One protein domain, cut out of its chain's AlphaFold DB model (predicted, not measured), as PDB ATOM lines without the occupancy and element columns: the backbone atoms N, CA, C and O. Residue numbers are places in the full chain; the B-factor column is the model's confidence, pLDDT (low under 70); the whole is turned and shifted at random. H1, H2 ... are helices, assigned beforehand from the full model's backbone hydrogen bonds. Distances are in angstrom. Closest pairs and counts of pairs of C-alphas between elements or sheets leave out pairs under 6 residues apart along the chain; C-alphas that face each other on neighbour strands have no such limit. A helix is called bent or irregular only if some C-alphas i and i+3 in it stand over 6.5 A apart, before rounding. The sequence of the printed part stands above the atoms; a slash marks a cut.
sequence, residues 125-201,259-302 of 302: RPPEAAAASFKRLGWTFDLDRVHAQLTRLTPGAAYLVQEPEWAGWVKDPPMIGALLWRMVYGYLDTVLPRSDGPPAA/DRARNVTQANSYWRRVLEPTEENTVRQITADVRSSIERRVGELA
ATOM      1  N   ARG A 125     592.028 575.721 468.021       89.50
ATOM      2  CA  ARG A 125     593.401 575.339 468.381       89.50
ATOM      3  C   ARG A 125     593.765 574.037 467.665       89.50
ATOM      4  O   ARG A 125     592.837 573.296 467.334       89.50
ATOM      5  N   PRO A 126     595.057 573.725 467.475       92.44
ATOM      6  CA  PRO A 126     595.470 572.409 466.992       92.44
ATOM      7  C   PRO A 126     594.847 571.277 467.825       92.44
ATOM      8  O   PRO A 126     594.741 571.434 469.053       92.44
ATOM      9  N   PRO A 127     594.433 570.158 467.208       95.62
ATOM     10  CA  PRO A 127     593.880 569.020 467.938       95.62
ATOM     11  C   PRO A 127     594.870 568.447 468.962       95.62
ATOM     12  O   PRO A 127     594.469 568.090 470.068       95.62
ATOM     13  N   GLU A 128     596.170 568.481 468.679       95.12
ATOM     14  CA  GLU A 128     597.236 568.050 469.590       95.12
ATOM     15  C   GLU A 128     597.291 568.934 470.843       95.12
ATOM     16  O   GLU A 128     597.384 568.449 471.973       95.12
ATOM     17  N   ALA A 129     597.133 570.250 470.676       91.00
ATOM     18  CA  ALA A 129     597.026 571.176 471.802       91.00
ATOM     19  C   ALA A 129     595.746 570.939 472.623       91.00
ATOM     20  O   ALA A 129     595.716 571.215 473.829       91.00
ATOM     21  N   ALA A 130     594.680 570.434 471.992       91.94
ATOM     22  CA  ALA A 130     593.477 570.021 472.697       91.94
ATOM     23  C   ALA A 130     593.694 568.751 473.519       91.94
ATOM     24  O   ALA A 130     593.459 568.788 474.728       91.94
ATOM     25  N   ALA A 131     594.217 567.695 472.904       95.75
ATOM     26  CA  ALA A 131     594.538 566.435 473.566       95.75
ATOM     27  C   ALA A 131     595.507 566.630 474.745       95.75
ATOM     28  O   ALA A 131     595.223 566.207 475.866       95.75
ATOM     29  N   ALA A 132     596.592 567.387 474.553       91.62
ATOM     30  CA  ALA A 132     597.557 567.682 475.617       91.62
ATOM     31  C   ALA A 132     596.921 568.413 476.814       91.62
ATOM     32  O   ALA A 132     597.257 568.158 477.972       91.62
ATOM     33  N   SER A 133     595.971 569.320 476.551       85.12
ATOM     34  CA  SER A 133     595.222 570.016 477.603       85.12
ATOM     35  C   SER A 133     594.372 569.053 478.427       85.12
ATOM     36  O   SER A 133     594.251 569.254 479.634       85.12
ATOM     37  N   PHE A 134     593.775 568.045 477.792       90.56
ATOM     38  CA  PHE A 134     592.967 567.044 478.478       90.56
ATOM     39  C   PHE A 134     593.830 566.089 479.292       90.56
ATOM     40  O   PHE A 134     593.529 565.882 480.464       90.56
ATOM     41  N   LYS A 135     594.940 565.599 478.720       91.56
ATOM     42  CA  LYS A 135     595.922 564.765 479.427       91.56
ATOM     43  C   LYS A 135     596.404 565.438 480.709       91.56
ATOM     44  O   LYS A 135     596.319 564.862 481.787       91.56
ATOM     45  N   ARG A 136     596.834 566.702 480.617       85.81
ATOM     46  CA  ARG A 136     597.348 567.452 481.774       85.81
ATOM     47  C   ARG A 136     596.301 567.682 482.863       85.81
ATOM     48  O   ARG A 136     596.640 567.682 484.041       85.81
ATOM     49  N   LEU A 137     595.062 567.984 482.476       79.19
ATOM     50  CA  LEU A 137     594.008 568.363 483.421       79.19
ATOM     51  C   LEU A 137     593.163 567.173 483.891       79.19
ATOM     52  O   LEU A 137     592.320 567.362 484.767       79.19
ATOM     53  N   GLY A 138     593.369 565.982 483.321       82.19
ATOM     54  CA  GLY A 138     592.544 564.805 483.582       82.19
ATOM     55  C   GLY A 138     591.076 565.035 483.220       82.19
ATOM     56  O   GLY A 138     590.190 564.558 483.922       82.19
ATOM     57  N   TRP A 139     590.807 565.836 482.186       81.56
ATOM     58  CA  TRP A 139     589.435 566.148 481.788       81.56
ATOM     59  C   TRP A 139     588.764 564.944 481.143       81.56
ATOM     60  O   TRP A 139     589.334 564.297 480.266       81.56
ATOM     61  N   THR A 140     587.519 564.706 481.539       84.00
ATOM     62  CA  THR A 140     586.646 563.681 480.974       84.00
ATOM     63  C   THR A 140     585.285 564.296 480.663       84.00
ATOM     64  O   THR A 140     584.865 565.265 481.298       84.00
ATOM     65  N   PHE A 141     584.600 563.750 479.660       88.56
ATOM     66  CA  PHE A 141     583.227 564.110 479.309       88.56
ATOM     67  C   PHE A 141     582.481 562.860 478.856       88.56
ATOM     68  O   PHE A 141     583.088 561.929 478.332       88.56
ATOM     69  N   ASP A 142     581.160 562.871 479.019       92.06
ATOM     70  CA  ASP A 142     580.276 561.854 478.455       92.06
ATOM     71  C   ASP A 142     580.153 562.061 476.935       92.06
ATOM     72  O   ASP A 142     579.284 562.792 476.443       92.06
ATOM     73  N   LEU A 143     581.105 561.487 476.197       94.94
ATOM     74  CA  LEU A 143     581.162 561.593 474.742       94.94
ATOM     75  C   LEU A 143     580.089 560.768 474.044       94.94
ATOM     76  O   LEU A 143     579.671 561.165 472.959       94.94
ATOM     77  N   ASP A 144     579.598 559.692 474.654       94.62
ATOM     78  CA  ASP A 144     578.497 558.909 474.092       94.62
ATOM     79  C   ASP A 144     577.210 559.742 474.080       94.62
ATOM     80  O   ASP A 144     576.508 559.794 473.069       94.62
ATOM     81  N   ARG A 145     576.944 560.508 475.149       95.06
ATOM     82  CA  ARG A 145     575.845 561.483 475.160       95.06
ATOM     83  C   ARG A 145     576.034 562.565 474.100       95.06
ATOM     84  O   ARG A 145     575.084 562.859 473.375       95.06
ATOM     85  N   VAL A 146     577.220 563.174 473.995       96.62
ATOM     86  CA  VAL A 146     577.502 564.205 472.970       96.62
ATOM     87  C   VAL A 146     577.294 563.642 471.561       96.62
ATOM     88  O   VAL A 146     576.616 564.265 470.744       96.62
ATOM     89  N   HIS A 147     577.811 562.444 471.294       97.00
ATOM     90  CA  HIS A 147     577.658 561.736 470.025       97.00
ATOM     91  C   HIS A 147     576.188 561.445 469.709       97.00
ATOM     92  O   HIS A 147     575.729 561.754 468.610       97.00
ATOM     93  N   ALA A 148     575.413 560.954 470.680       95.62
ATOM     94  CA  ALA A 148     573.987 560.698 470.506       95.62
ATOM     95  C   ALA A 148     573.197 561.983 470.205       95.62
ATOM     96  O   ALA A 148     572.299 561.973 469.364       95.62
ATOM     97  N   GLN A 149     573.527 563.106 470.855       95.75
ATOM     98  CA  GLN A 149     572.914 564.410 470.569       95.75
ATOM     99  C   GLN A 149     573.226 564.865 469.138       95.75
ATOM    100  O   GLN A 149     572.317 565.236 468.394       95.75
ATOM    101  N   LEU A 150     574.492 564.777 468.725       96.62
ATOM    102  CA  LEU A 150     574.920 565.157 467.380       96.62
ATOM    103  C   LEU A 150     574.346 564.239 466.301       96.62
ATOM    104  O   LEU A 150     573.924 564.731 465.265       96.62
ATOM    105  N   THR A 151     574.236 562.937 466.556       96.00
ATOM    106  CA  THR A 151     573.625 561.981 465.620       96.00
ATOM    107  C   THR A 151     572.172 562.341 465.320       96.00
ATOM    108  O   THR A 151     571.726 562.182 464.187       96.00
ATOM    109  N   ARG A 152     571.433 562.885 466.297       94.19
ATOM    110  CA  ARG A 152     570.067 563.380 466.057       94.19
ATOM    111  C   ARG A 152     570.037 564.674 465.246       94.19
ATOM    112  O   ARG A 152     569.127 564.853 464.446       94.19
ATOM    113  N   LEU A 153     570.996 565.576 465.460       92.88
ATOM    114  CA  LEU A 153     571.051 566.872 464.768       92.88
ATOM    115  C   LEU A 153     571.587 566.759 463.335       92.88
ATOM    116  O   LEU A 153     571.151 567.498 462.458       92.88
ATOM    117  N   THR A 154     572.519 565.839 463.101       94.31
ATOM    118  CA  THR A 154     573.193 565.622 461.817       94.31
ATOM    119  C   THR A 154     573.325 564.118 461.535       94.31
ATOM    120  O   THR A 154     574.426 563.558 461.642       94.31
ATOM    121  N   PRO A 155     572.217 563.427 461.209       94.31
ATOM    122  CA  PRO A 155     572.241 561.989 460.965       94.31
ATOM    123  C   PRO A 155     573.200 561.621 459.827       94.31
ATOM    124  O   PRO A 155     573.182 562.243 458.768       94.31
ATOM    125  N   GLY A 156     574.039 560.606 460.046       94.12
ATOM    126  CA  GLY A 156     574.975 560.098 459.033       94.12
ATOM    127  C   GLY A 156     576.193 560.985 458.757       94.12
ATOM    128  O   GLY A 156     576.920 560.725 457.801       94.12
ATOM    129  N   ALA A 157     576.440 562.026 459.560       96.19
ATOM    130  CA  ALA A 157     577.605 562.881 459.366       96.19
ATOM    131  C   ALA A 157     578.922 562.108 459.562       96.19
ATOM    132  O   ALA A 157     579.102 561.406 460.557       96.19
ATOM    133  N   ALA A 158     579.870 562.285 458.637       95.38
ATOM    134  CA  ALA A 158     581.127 561.530 458.610       95.38
ATOM    135  C   ALA A 158     581.955 561.663 459.903       95.38
ATOM    136  O   ALA A 158     582.519 560.680 460.375       95.38
ATOM    137  N   TYR A 159     581.950 562.843 460.536       96.19
ATOM    138  CA  TYR A 159     582.680 563.095 461.787       96.19
ATOM    139  C   TYR A 159     582.115 562.347 463.010       96.19
ATOM    140  O   TYR A 159     582.712 562.390 464.087       96.19
ATOM    141  N   LEU A 160     580.956 561.693 462.866       97.12
ATOM    142  CA  LEU A 160     580.327 560.861 463.892       97.12
ATOM    143  C   LEU A 160     580.591 559.367 463.690       97.12
ATOM    144  O   LEU A 160     580.134 558.567 464.505       97.12
ATOM    145  N   VAL A 161     581.307 558.959 462.642       95.31
ATOM    146  CA  VAL A 161     581.659 557.546 462.470       95.31
ATOM    147  C   VAL A 161     582.553 557.111 463.635       95.31
ATOM    148  O   VAL A 161     583.592 557.724 463.900       95.31
ATOM    149  N   GLN A 162     582.105 556.083 464.361       93.38
ATOM    150  CA  GLN A 162     582.848 555.476 465.461       93.38
ATOM    151  C   GLN A 162     583.793 554.413 464.905       93.38
ATOM    152  O   GLN A 162     583.356 553.480 464.234       93.38
ATOM    153  N   GLU A 163     585.078 554.563 465.208       92.38
ATOM    154  CA  GLU A 163     586.104 553.575 464.877       92.38
ATOM    155  C   GLU A 163     586.037 552.375 465.841       92.38
ATOM    156  O   GLU A 163     585.527 552.524 466.960       92.38
ATOM    157  N   PRO A 164     586.577 551.198 465.468       95.12
ATOM    158  CA  PRO A 164     586.625 550.024 466.347       95.12
ATOM    159  C   PRO A 164     587.217 550.308 467.740       95.12
ATOM    160  O   PRO A 164     586.802 549.713 468.735       95.12
ATOM    161  N   GLU A 165     588.158 551.246 467.832       95.69
ATOM    162  CA  GLU A 165     588.856 551.644 469.054       95.69
ATOM    163  C   GLU A 165     588.071 552.629 469.941       95.69
ATOM    164  O   GLU A 165     588.525 552.949 471.045       95.69
ATOM    165  N   TRP A 166     586.883 553.090 469.516       93.56
ATOM    166  CA  TRP A 166     586.075 554.100 470.219       93.56
ATOM    167  C   TRP A 166     585.929 553.818 471.717       93.56
ATOM    168  O   TRP A 166     586.187 554.693 472.544       93.56
ATOM    169  N   ALA A 167     585.575 552.580 472.076       94.06
ATOM    170  CA  ALA A 167     585.340 552.172 473.462       94.06
ATOM    171  C   ALA A 167     586.581 552.315 474.368       94.06
ATOM    172  O   ALA A 167     586.443 552.436 475.590       94.06
ATOM    173  N   GLY A 168     587.783 552.283 473.784       94.12
ATOM    174  CA  GLY A 168     589.036 552.587 474.471       94.12
ATOM    175  C   GLY A 168     589.285 554.093 474.544       94.12
ATOM    176  O   GLY A 168     589.554 554.625 475.619       94.12
ATOM    177  N   TRP A 169     589.127 554.794 473.421       95.31
ATOM    178  CA  TRP A 169     589.396 556.229 473.321       95.31
ATOM    179  C   TRP A 169     588.530 557.090 474.241       95.31
ATOM    180  O   TRP A 169     589.033 558.039 474.836       95.31
ATOM    181  N   VAL A 170     587.253 556.752 474.436       94.88
ATOM    182  CA  VAL A 170     586.361 557.522 475.329       94.88
ATOM    183  C   VAL A 170     586.732 557.431 476.814       94.88
ATOM    184  O   VAL A 170     586.142 558.130 477.635       94.88
ATOM    185  N   LYS A 171     587.710 556.593 477.178       93.69
ATOM    186  CA  LYS A 171     588.227 556.452 478.548       93.69
ATOM    187  C   LYS A 171     589.575 557.143 478.750       93.69
ATOM    188  O   LYS A 171     590.012 557.279 479.890       93.69
ATOM    189  N   ASP A 172     590.222 557.575 477.670       95.44
ATOM    190  CA  ASP A 172     591.572 558.128 477.686       95.44
ATOM    191  C   ASP A 172     591.541 559.657 477.478       95.44
ATOM    192  O   ASP A 172     591.191 560.114 476.387       95.44
ATOM    193  N   PRO A 173     591.879 560.487 478.488       94.44
ATOM    194  CA  PRO A 173     591.760 561.946 478.417       94.44
ATOM    195  C   PRO A 173     592.298 562.618 477.135       94.44
ATOM    196  O   PRO A 173     591.547 563.390 476.531       94.44
ATOM    197  N   PRO A 174     593.540 562.383 476.663       96.06
ATOM    198  CA  PRO A 174     594.004 562.911 475.376       96.06
ATOM    199  C   PRO A 174     593.084 562.553 474.199       96.06
ATOM    200  O   PRO A 174     592.767 563.438 473.400       96.06
ATOM    201  N   MET A 175     592.599 561.310 474.122       97.81
ATOM    202  CA  MET A 175     591.701 560.870 473.046       97.81
ATOM    203  C   MET A 175     590.306 561.469 473.186       97.81
ATOM    204  O   MET A 175     589.737 561.899 472.185       97.81
ATOM    205  N   ILE A 176     589.792 561.632 474.410       97.06
ATOM    206  CA  ILE A 176     588.569 562.406 474.672       97.06
ATOM    207  C   ILE A 176     588.729 563.835 474.131       97.06
ATOM    208  O   ILE A 176     587.827 564.362 473.478       97.06
ATOM    209  N   GLY A 177     589.887 564.463 474.361       96.44
ATOM    210  CA  GLY A 177     590.195 565.795 473.844       96.44
ATOM    211  C   GLY A 177     590.181 565.868 472.315       96.44
ATOM    212  O   GLY A 177     589.646 566.829 471.758       96.44
ATOM    213  N   ALA A 178     590.726 564.851 471.641       98.00
ATOM    214  CA  ALA A 178     590.723 564.740 470.182       98.00
ATOM    215  C   ALA A 178     589.326 564.450 469.610       98.00
ATOM    216  O   ALA A 178     588.900 565.105 468.661       98.00
ATOM    217  N   LEU A 179     588.577 563.531 470.219       98.25
ATOM    218  CA  LEU A 179     587.209 563.193 469.828       98.25
ATOM    219  C   LEU A 179     586.271 564.391 469.985       98.25
ATOM    220  O   LEU A 179     585.493 564.693 469.083       98.25
ATOM    221  N   LEU A 180     586.375 565.127 471.092       97.75
ATOM    222  CA  LEU A 180     585.578 566.333 471.296       97.75
ATOM    223  C   LEU A 180     585.952 567.436 470.301       97.75
ATOM    224  O   LEU A 180     585.069 568.137 469.812       97.75
ATOM    225  N   TRP A 181     587.242 567.575 469.972       97.88
ATOM    226  CA  TRP A 181     587.699 568.471 468.908       97.88
ATOM    227  C   TRP A 181     587.038 568.101 467.572       97.88
ATOM    228  O   TRP A 181     586.414 568.962 466.947       97.88
ATOM    229  N   ARG A 182     587.093 566.818 467.182       98.31
ATOM    230  CA  ARG A 182     586.466 566.287 465.959       98.31
ATOM    231  C   ARG A 182     584.964 566.575 465.940       98.31
ATOM    232  O   ARG A 182     584.464 567.116 464.962       98.31
ATOM    233  N   MET A 183     584.257 566.293 467.034       98.19
ATOM    234  CA  MET A 183     582.808 566.490 467.135       98.19
ATOM    235  C   MET A 183     582.395 567.962 467.088       98.19
ATOM    236  O   MET A 183     581.464 568.307 466.364       98.19
ATOM    237  N   VAL A 184     583.074 568.842 467.834       97.88
ATOM    238  CA  VAL A 184     582.758 570.280 467.848       97.88
ATOM    239  C   VAL A 184     582.983 570.885 466.472       97.88
ATOM    240  O   VAL A 184     582.083 571.518 465.921       97.88
ATOM    241  N   TYR A 185     584.176 570.709 465.910       97.94
ATOM    242  CA  TYR A 185     584.515 571.379 464.663       97.94
ATOM    243  C   TYR A 185     583.905 570.688 463.444       97.94
ATOM    244  O   TYR A 185     583.520 571.387 462.515       97.94
ATOM    245  N   GLY A 186     583.717 569.366 463.471       97.31
ATOM    246  CA  GLY A 186     582.983 568.633 462.439       97.31
ATOM    247  C   GLY A 186     581.521 569.069 462.363       97.31
ATOM    248  O   GLY A 186     581.034 569.384 461.277       97.31
ATOM    249  N   TYR A 187     580.847 569.199 463.513       97.12
ATOM    250  CA  TYR A 187     579.488 569.741 463.571       97.12
ATOM    251  C   TYR A 187     579.427 571.161 463.019       97.12
ATOM    252  O   TYR A 187     578.662 571.427 462.094       97.12
ATOM    253  N   LEU A 188     580.262 572.063 463.543       95.88
ATOM    254  CA  LEU A 188     580.266 573.460 463.119       95.88
ATOM    255  C   LEU A 188     580.602 573.617 461.632       95.88
ATOM    256  O   LEU A 188     579.977 574.435 460.969       95.88
ATOM    257  N   ASP A 189     581.537 572.835 461.090       94.25
ATOM    258  CA  ASP A 189     581.860 572.851 459.659       94.25
ATOM    259  C   ASP A 189     580.720 572.317 458.783       94.25
ATOM    260  O   ASP A 189     580.535 572.808 457.669       94.25
ATOM    261  N   THR A 190     579.955 571.347 459.291       93.00
ATOM    262  CA  THR A 190     578.828 570.728 458.579       93.00
ATOM    263  C   THR A 190     577.626 571.659 458.488       93.00
ATOM    264  O   THR A 190     576.989 571.737 457.441       93.00
ATOM    265  N   VAL A 191     577.298 572.358 459.577       91.75
ATOM    266  CA  VAL A 191     576.035 573.113 459.674       91.75
ATOM    267  C   VAL A 191     576.185 574.611 459.422       91.75
ATOM    268  O   VAL A 191     575.189 575.276 459.140       91.75
ATOM    269  N   LEU A 192     577.393 575.173 459.540       90.75
ATOM    270  CA  LEU A 192     577.624 576.588 459.251       90.75
ATOM    271  C   LEU A 192     578.032 576.786 457.788       90.75
ATOM    272  O   LEU A 192     578.886 576.047 457.279       90.75
ATOM    273  N   PRO A 193     577.512 577.838 457.126       81.69
ATOM    274  CA  PRO A 193     577.873 578.139 455.750       81.69
ATOM    275  C   PRO A 193     579.386 578.328 455.613       81.69
ATOM    276  O   PRO A 193     580.081 578.775 456.538       81.69
ATOM    277  N   ARG A 194     579.921 577.951 454.452       75.62
ATOM    278  CA  ARG A 194     581.291 578.309 454.086       75.62
ATOM    279  C   ARG A 194     581.361 579.806 453.783       75.62
ATOM    280  O   ARG A 194     580.373 580.423 453.399       75.62
ATOM    281  N   SER A 195     582.528 580.391 454.044       62.53
ATOM    282  CA  SER A 195     582.789 581.838 453.993       62.53
ATOM    283  C   SER A 195     582.572 582.469 452.607       62.53
ATOM    284  O   SER A 195     582.617 583.687 452.482       62.53
ATOM    285  N   ASP A 196     582.404 581.639 451.580       56.06
ATOM    286  CA  ASP A 196     582.169 581.959 450.172       56.06
ATOM    287  C   ASP A 196     580.676 582.021 449.794       56.06
ATOM    288  O   ASP A 196     580.341 582.491 448.707       56.06
ATOM    289  N   GLY A 197     579.770 581.590 450.678       52.72
ATOM    290  CA  GLY A 197     578.326 581.697 450.484       52.72
ATOM    291  C   GLY A 197     577.734 582.966 451.112       52.72
ATOM    292  O   GLY A 197     578.235 583.439 452.136       52.72
ATOM    293  N   PRO A 198     576.638 583.522 450.555       52.62
ATOM    294  CA  PRO A 198     575.883 584.555 451.250       52.62
ATOM    295  C   PRO A 198     575.396 584.002 452.602       52.62
ATOM    296  O   PRO A 198     574.990 582.835 452.668       52.62
ATOM    297  N   PRO A 199     575.417 584.799 453.688       60.81
ATOM    298  CA  PRO A 199     574.794 584.397 454.940       60.81
ATOM    299  C   PRO A 199     573.348 583.976 454.675       60.81
ATOM    300  O   PRO A 199     572.665 584.596 453.854       60.81
ATOM    301  N   ALA A 200     572.863 582.953 455.382       67.06
ATOM    302  CA  ALA A 200     571.429 582.691 455.411       67.06
ATOM    303  C   ALA A 200     570.711 583.999 455.787       67.06
ATOM    304  O   ALA A 200     571.153 584.700 456.702       67.06
ATOM    305  N   ALA A 201     569.667 584.370 455.044       68.12
ATOM    306  CA  ALA A 201     569.001 585.657 455.221       68.12
ATOM    307  C   ALA A 201     568.586 585.852 456.692       68.12
ATOM    308  O   ALA A 201     567.821 585.057 457.233       68.12
ATOM    309  N   ASP A 259     596.241 580.267 484.205       41.06
ATOM    310  CA  ASP A 259     597.390 581.181 484.124       41.06
ATOM    311  C   ASP A 259     597.096 582.333 483.154       41.06
ATOM    312  O   ASP A 259     596.654 582.126 482.016       41.06
ATOM    313  N   ARG A 260     597.277 583.560 483.664       39.53
ATOM    314  CA  ARG A 260     597.022 584.844 482.984       39.53
ATOM    315  C   ARG A 260     598.184 585.273 482.079       39.53
ATOM    316  O   ARG A 260     597.937 586.001 481.126       39.53
ATOM    317  N   ALA A 261     599.394 584.780 482.341       38.88
ATOM    318  CA  ALA A 261     600.584 584.975 481.516       38.88
ATOM    319  C   ALA A 261     600.717 583.800 480.533       38.88
ATOM    320  O   ALA A 261     601.414 582.825 480.793       38.88
ATOM    321  N   ARG A 262     599.957 583.819 479.434       44.16
ATOM    322  CA  ARG A 262     600.059 582.775 478.402       44.16
ATOM    323  C   ARG A 262     600.982 583.246 477.292       44.16
ATOM    324  O   ARG A 262     600.556 584.024 476.446       44.16
ATOM    325  N   ASN A 263     602.184 582.682 477.236       49.44
ATOM    326  CA  ASN A 263     602.943 582.632 475.997       49.44
ATOM    327  C   ASN A 263     602.255 581.609 475.079       49.44
ATOM    328  O   ASN A 263     602.250 580.402 475.331       49.44
ATOM    329  N   VAL A 264     601.583 582.085 474.040       46.91
ATOM    330  CA  VAL A 264     600.772 581.220 473.179       46.91
ATOM    331  C   VAL A 264     601.630 580.544 472.086       46.91
ATOM    332  O   VAL A 264     601.218 579.515 471.551       46.91
ATOM    333  N   THR A 265     602.882 580.982 471.874       44.91
ATOM    334  CA  THR A 265     603.925 580.191 471.183       44.91
ATOM    335  C   THR A 265     604.204 578.898 471.954       44.91
ATOM    336  O   THR A 265     604.342 577.825 471.363       44.91
ATOM    337  N   GLN A 266     604.155 578.957 473.290       50.75
ATOM    338  CA  GLN A 266     604.162 577.777 474.153       50.75
ATOM    339  C   GLN A 266     602.844 576.994 474.042       50.75
ATOM    340  O   GLN A 266     602.876 575.775 473.939       50.75
ATOM    341  N   ALA A 267     601.681 577.650 473.971       52.34
ATOM    342  CA  ALA A 267     600.389 576.955 473.851       52.34
ATOM    343  C   ALA A 267     600.247 576.103 472.570       52.34
ATOM    344  O   ALA A 267     599.562 575.082 472.604       52.34
ATOM    345  N   ASN A 268     600.908 576.490 471.473       59.78
ATOM    346  CA  ASN A 268     600.866 575.766 470.196       59.78
ATOM    347  C   ASN A 268     602.002 574.744 470.008       59.78
ATOM    348  O   ASN A 268     601.950 573.980 469.052       59.78
ATOM    349  N   SER A 269     603.014 574.705 470.880       68.19
ATOM    350  CA  SER A 269     604.160 573.779 470.769       68.19
ATOM    351  C   SER A 269     604.362 572.887 472.000       68.19
ATOM    352  O   SER A 269     605.011 571.848 471.910       68.19
ATOM    353  N   TYR A 270     603.759 573.243 473.138       77.12
ATOM    354  CA  TYR A 270     603.840 572.509 474.405       77.12
ATOM    355  C   TYR A 270     603.331 571.073 474.304       77.12
ATOM    356  O   TYR A 270     603.851 570.200 474.994       77.12
ATOM    357  N   TRP A 271     602.357 570.805 473.430       81.25
ATOM    358  CA  TRP A 271     601.826 569.457 473.240       81.25
ATOM    359  C   TRP A 271     602.919 568.448 472.860       81.25
ATOM    360  O   TRP A 271     602.843 567.313 473.315       81.25
ATOM    361  N   ARG A 272     603.989 568.878 472.166       84.94
ATOM    362  CA  ARG A 272     605.149 568.032 471.818       84.94
ATOM    363  C   ARG A 272     605.907 567.492 473.035       84.94
ATOM    364  O   ARG A 272     606.678 566.556 472.902       84.94
ATOM    365  N   ARG A 273     605.745 568.114 474.208       86.88
ATOM    366  CA  ARG A 273     606.364 567.683 475.475       86.88
ATOM    367  C   ARG A 273     605.407 566.891 476.369       86.88
ATOM    368  O   ARG A 273     605.824 566.419 477.418       86.88
ATOM    369  N   VAL A 274     604.126 566.823 476.009       88.75
ATOM    370  CA  VAL A 274     603.064 566.207 476.824       88.75
ATOM    371  C   VAL A 274     602.562 564.918 476.212       88.75
ATOM    372  O   VAL A 274     602.287 563.961 476.938       88.75
ATOM    373  N   LEU A 275     602.378 564.933 474.894       93.81
ATOM    374  CA  LEU A 275     601.907 563.781 474.158       93.81
ATOM    375  C   LEU A 275     603.084 562.876 473.830       93.81
ATOM    376  O   LEU A 275     604.141 563.334 473.395       93.81
ATOM    377  N   GLU A 276     602.874 561.588 474.037       95.12
ATOM    378  CA  GLU A 276     603.738 560.546 473.517       95.12
ATOM    379  C   GLU A 276     603.558 560.439 471.995       95.12
ATOM    380  O   GLU A 276     602.484 560.762 471.477       95.12
ATOM    381  N   PRO A 277     604.564 559.955 471.247       94.75
ATOM    382  CA  PRO A 277     604.450 559.815 469.792       94.75
ATOM    383  C   PRO A 277     603.256 558.956 469.347       94.75
ATOM    384  O   PRO A 277     602.624 559.233 468.330       94.75
ATOM    385  N   THR A 278     602.924 557.918 470.117       95.75
ATOM    386  CA  THR A 278     601.747 557.067 469.895       95.75
ATOM    387  C   THR A 278     600.450 557.851 470.073       95.75
ATOM    388  O   THR A 278     599.582 557.786 469.210       95.75
ATOM    389  N   GLU A 279     600.337 558.646 471.139       97.12
ATOM    390  CA  GLU A 279     599.183 559.515 471.371       97.12
ATOM    391  C   GLU A 279     599.043 560.565 470.266       97.12
ATOM    392  O   GLU A 279     597.942 560.788 469.775       97.12
ATOM    393  N   GLU A 280     600.144 561.191 469.839       95.88
ATOM    394  CA  GLU A 280     600.130 562.152 468.734       95.88
ATOM    395  C   GLU A 280     599.587 561.518 467.446       95.88
ATOM    396  O   GLU A 280     598.720 562.098 466.787       95.88
ATOM    397  N   ASN A 281     600.058 560.317 467.102       96.50
ATOM    398  CA  ASN A 281     599.584 559.591 465.925       96.50
ATOM    399  C   ASN A 281     598.087 559.272 466.022       96.50
ATOM    400  O   ASN A 281     597.354 559.514 465.064       96.50
ATOM    401  N   THR A 282     597.613 558.817 467.183       97.75
ATOM    402  CA  THR A 282     596.186 558.549 467.406       97.75
ATOM    403  C   THR A 282     595.350 559.828 467.322       97.75
ATOM    404  O   THR A 282     594.295 559.836 466.694       97.75
ATOM    405  N   VAL A 283     595.822 560.954 467.869       97.94
ATOM    406  CA  VAL A 283     595.138 562.256 467.749       97.94
ATOM    407  C   VAL A 283     595.019 562.679 466.283       97.94
ATOM    408  O   VAL A 283     593.956 563.142 465.854       97.94
ATOM    409  N   ARG A 284     596.088 562.506 465.496       96.12
ATOM    410  CA  ARG A 284     596.075 562.778 464.052       96.12
ATOM    411  C   ARG A 284     595.081 561.873 463.327       96.12
ATOM    412  O   ARG A 284     594.320 562.385 462.515       96.12
ATOM    413  N   GLN A 285     595.040 560.582 463.658       96.62
ATOM    414  CA  GLN A 285     594.072 559.631 463.105       96.62
ATOM    415  C   GLN A 285     592.629 560.049 463.419       96.62
ATOM    416  O   GLN A 285     591.830 560.197 462.500       96.62
ATOM    417  N   ILE A 286     592.313 560.314 464.694       98.06
ATOM    418  CA  ILE A 286     590.967 560.697 465.150       98.06
ATOM    419  C   ILE A 286     590.456 561.947 464.429       98.06
ATOM    420  O   ILE A 286     589.261 562.078 464.195       98.06
ATOM    421  N   THR A 287     591.338 562.899 464.122       97.88
ATOM    422  CA  THR A 287     590.936 564.229 463.636       97.88
ATOM    423  C   THR A 287     591.140 564.438 462.139       97.88
ATOM    424  O   THR A 287     590.816 565.516 461.635       97.88
ATOM    425  N   ALA A 288     591.661 563.438 461.422       95.38
ATOM    426  CA  ALA A 288     592.069 563.555 460.023       95.38
ATOM    427  C   ALA A 288     590.929 563.997 459.091       95.38
ATOM    428  O   ALA A 288     591.133 564.855 458.233       95.38
ATOM    429  N   ASP A 289     589.729 563.454 459.289       94.31
ATOM    430  CA  ASP A 289     588.545 563.704 458.459       94.31
ATOM    431  C   ASP A 289     588.018 565.145 458.561       94.31
ATOM    432  O   ASP A 289     587.502 565.702 457.591       94.31
ATOM    433  N   VAL A 290     588.186 565.779 459.723       97.00
ATOM    434  CA  VAL A 290     587.733 567.152 459.987       97.00
ATOM    435  C   VAL A 290     588.849 568.174 459.749       97.00
ATOM    436  O   VAL A 290     588.586 569.283 459.272       97.00
ATOM    437  N   ARG A 291     590.108 567.825 460.047       95.94
ATOM    438  CA  ARG A 291     591.240 568.766 460.093       95.94
ATOM    439  C   ARG A 291     591.419 569.577 458.817       95.94
ATOM    440  O   ARG A 291     591.425 570.804 458.893       95.94
ATOM    441  N   SER A 292     591.504 568.924 457.660       93.50
ATOM    442  CA  SER A 292     591.733 569.620 456.385       93.50
ATOM    443  C   SER A 292     590.605 570.593 456.043       93.50
ATOM    444  O   SER A 292     590.830 571.640 455.435       93.50
ATOM    445  N   SER A 293     589.369 570.283 456.443       93.12
ATOM    446  CA  SER A 293     588.243 571.192 456.244       93.12
ATOM    447  C   SER A 293     588.353 572.441 457.119       93.12
ATOM    448  O   SER A 293     588.147 573.559 456.643       93.12
ATOM    449  N   ILE A 294     588.763 572.266 458.375       95.00
ATOM    450  CA  ILE A 294     588.971 573.371 459.313       95.00
ATOM    451  C   ILE A 294     590.161 574.238 458.909       95.00
ATOM    452  O   ILE A 294     590.037 575.461 458.909       95.00
ATOM    453  N   GLU A 295     591.277 573.646 458.489       93.50
ATOM    454  CA  GLU A 295     592.445 574.391 458.002       93.50
ATOM    455  C   GLU A 295     592.109 575.236 456.764       93.50
ATOM    456  O   GLU A 295     592.553 576.378 456.669       93.50
ATOM    457  N   ARG A 296     591.218 574.771 455.875       91.75
ATOM    458  CA  ARG A 296     590.689 575.614 454.784       91.75
ATOM    459  C   ARG A 296     589.891 576.826 455.281       91.75
ATOM    460  O   ARG A 296     589.858 577.840 454.592       91.75
ATOM    461  N   ARG A 297     589.252 576.753 456.458       89.56
ATOM    462  CA  ARG A 297     588.489 577.875 457.042       89.56
ATOM    463  C   ARG A 297     589.361 578.873 457.791       89.56
ATOM    464  O   ARG A 297     589.106 580.073 457.707       89.56
ATOM    465  N   VAL A 298     590.330 578.396 458.572       90.50
ATOM    466  CA  VAL A 298     591.086 579.249 459.510       90.50
ATOM    467  C   VAL A 298     592.565 579.407 459.174       90.50
ATOM    468  O   VAL A 298     593.251 580.161 459.863       90.50
ATOM    469  N   GLY A 299     593.043 578.750 458.119       89.88
ATOM    470  CA  GLY A 299     594.463 578.588 457.823       89.88
ATOM    471  C   GLY A 299     595.094 577.456 458.637       89.88
ATOM    472  O   GLY A 299     594.447 576.848 459.493       89.88
ATOM    473  N   GLU A 300     596.376 577.199 458.383       88.31
ATOM    474  CA  GLU A 300     597.156 576.160 459.063       88.31
ATOM    475  C   GLU A 300     597.064 576.275 460.589       88.31
ATOM    476  O   GLU A 300     597.222 577.356 461.170       88.31
ATOM    477  N   LEU A 301     596.804 575.145 461.249       84.88
ATOM    478  CA  LEU A 301     596.720 575.090 462.706       84.88
ATOM    479  C   LEU A 301     598.102 574.938 463.353       84.88
ATOM    480  O   LEU A 301     598.347 575.556 464.392       84.88
ATOM    481  N   ALA A 302     598.995 574.158 462.738       72.94
ATOM    482  CA  ALA A 302     600.351 573.884 463.208       72.94
ATOM    483  C   ALA A 302     601.348 574.093 462.074       72.94
ATOM    484  O   ALA A 302     601.147 573.467 461.016       72.94
TER     485      ALA A 302
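AT A GLANCE: This is residues 125 to 201 and 259 to 302 of the 302 residues of an uncharacterized protein of Pimelobacter sp. (strain R48) (UniProt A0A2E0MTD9). Look for one long helix, H4, running through the middle: H2 lies side by side with it, and the bent helix H6 makes an L over it with arms H6a and H6b. H1 packs slantwise on H4 residues 173 to 181, H5 packs on H1, and residues 259 to 266 stick out. The printed part has 121 residues with six named helices, H1 to H6 in order, and no named strand: all helix. It is compact, radius of gyration of the C-alphas 15.0 A, spanning 44 by 33 by 25 A.

IN THESE COORDINATES: Find C-alpha 127 at (593.880, 569.020, 467.938), where H1, residues 127 to 137, begins its 15.5 A. H2 is residues 143 to 153, 15.2 A; H3 is residues 166 to 169, 5.0 A. H4, residues 173 to 191, runs 26.9 A. H5, residues 264 to 273, 14.8 A, is irregular: C-alphas 268 and 271 are 7.1 A apart. H6, residues 277 to 298, was assigned as one helix by its hydrogen bonds but is bent, C-alphas 286 and 289 being 7.7 A apart. Arm H6a is residues 277 to 286, 14.3 A; H6b, residues 289 to 298, 15.8 A, is irregular, with C-alphas 289 and 292 7.0 A apart, and ends with C-alpha 298 at (591.086, 579.249, 459.510).

HOW THE PARTS SIT: H1 and H4 are the hubs and touch, closest C-alphas Ala 131 and Pro 174 at 4.0 A, opposite ways at a steep tilt of 43 degrees. H2 touches H4, Leu 143 to Leu 180 at 7.3 A between closest C-alphas, at a shallow tilt of 9 degrees. H6a touches H4 residues 174 to 182, closest C-alphas Ala 178 and Val 283 at 5.6 A; H6b touches H4 residues 182 to 189, Gly 186 and Val 290 at 5.5 A. H5 touches H1, about perpendicular at 76 degrees, closest C-alphas Ala 132 and Trp 271 at 5.2 A. H3 is close to H4 but not clearly touching, closest C-alphas Trp 169 and Met 175 at 5.2 A. Each O i to N i+4 pair is within hydrogen-bond range in H1, H2, H4 and H6a, against 3 of 6 in H5 and 5 of 6 in H6b; H3 is too short for one.

THE WHOLE: C-alphas 201 and 276 are the two farthest apart, 46.6 A. Residues 202 to 258 are not printed; the gap from C-alpha 201 to C-alpha 259 is 40.8 A. The link from H2 to H3 is long, 12 residues. Look for pLDDT under 70 in residues 195 to 201 and 259 to 269.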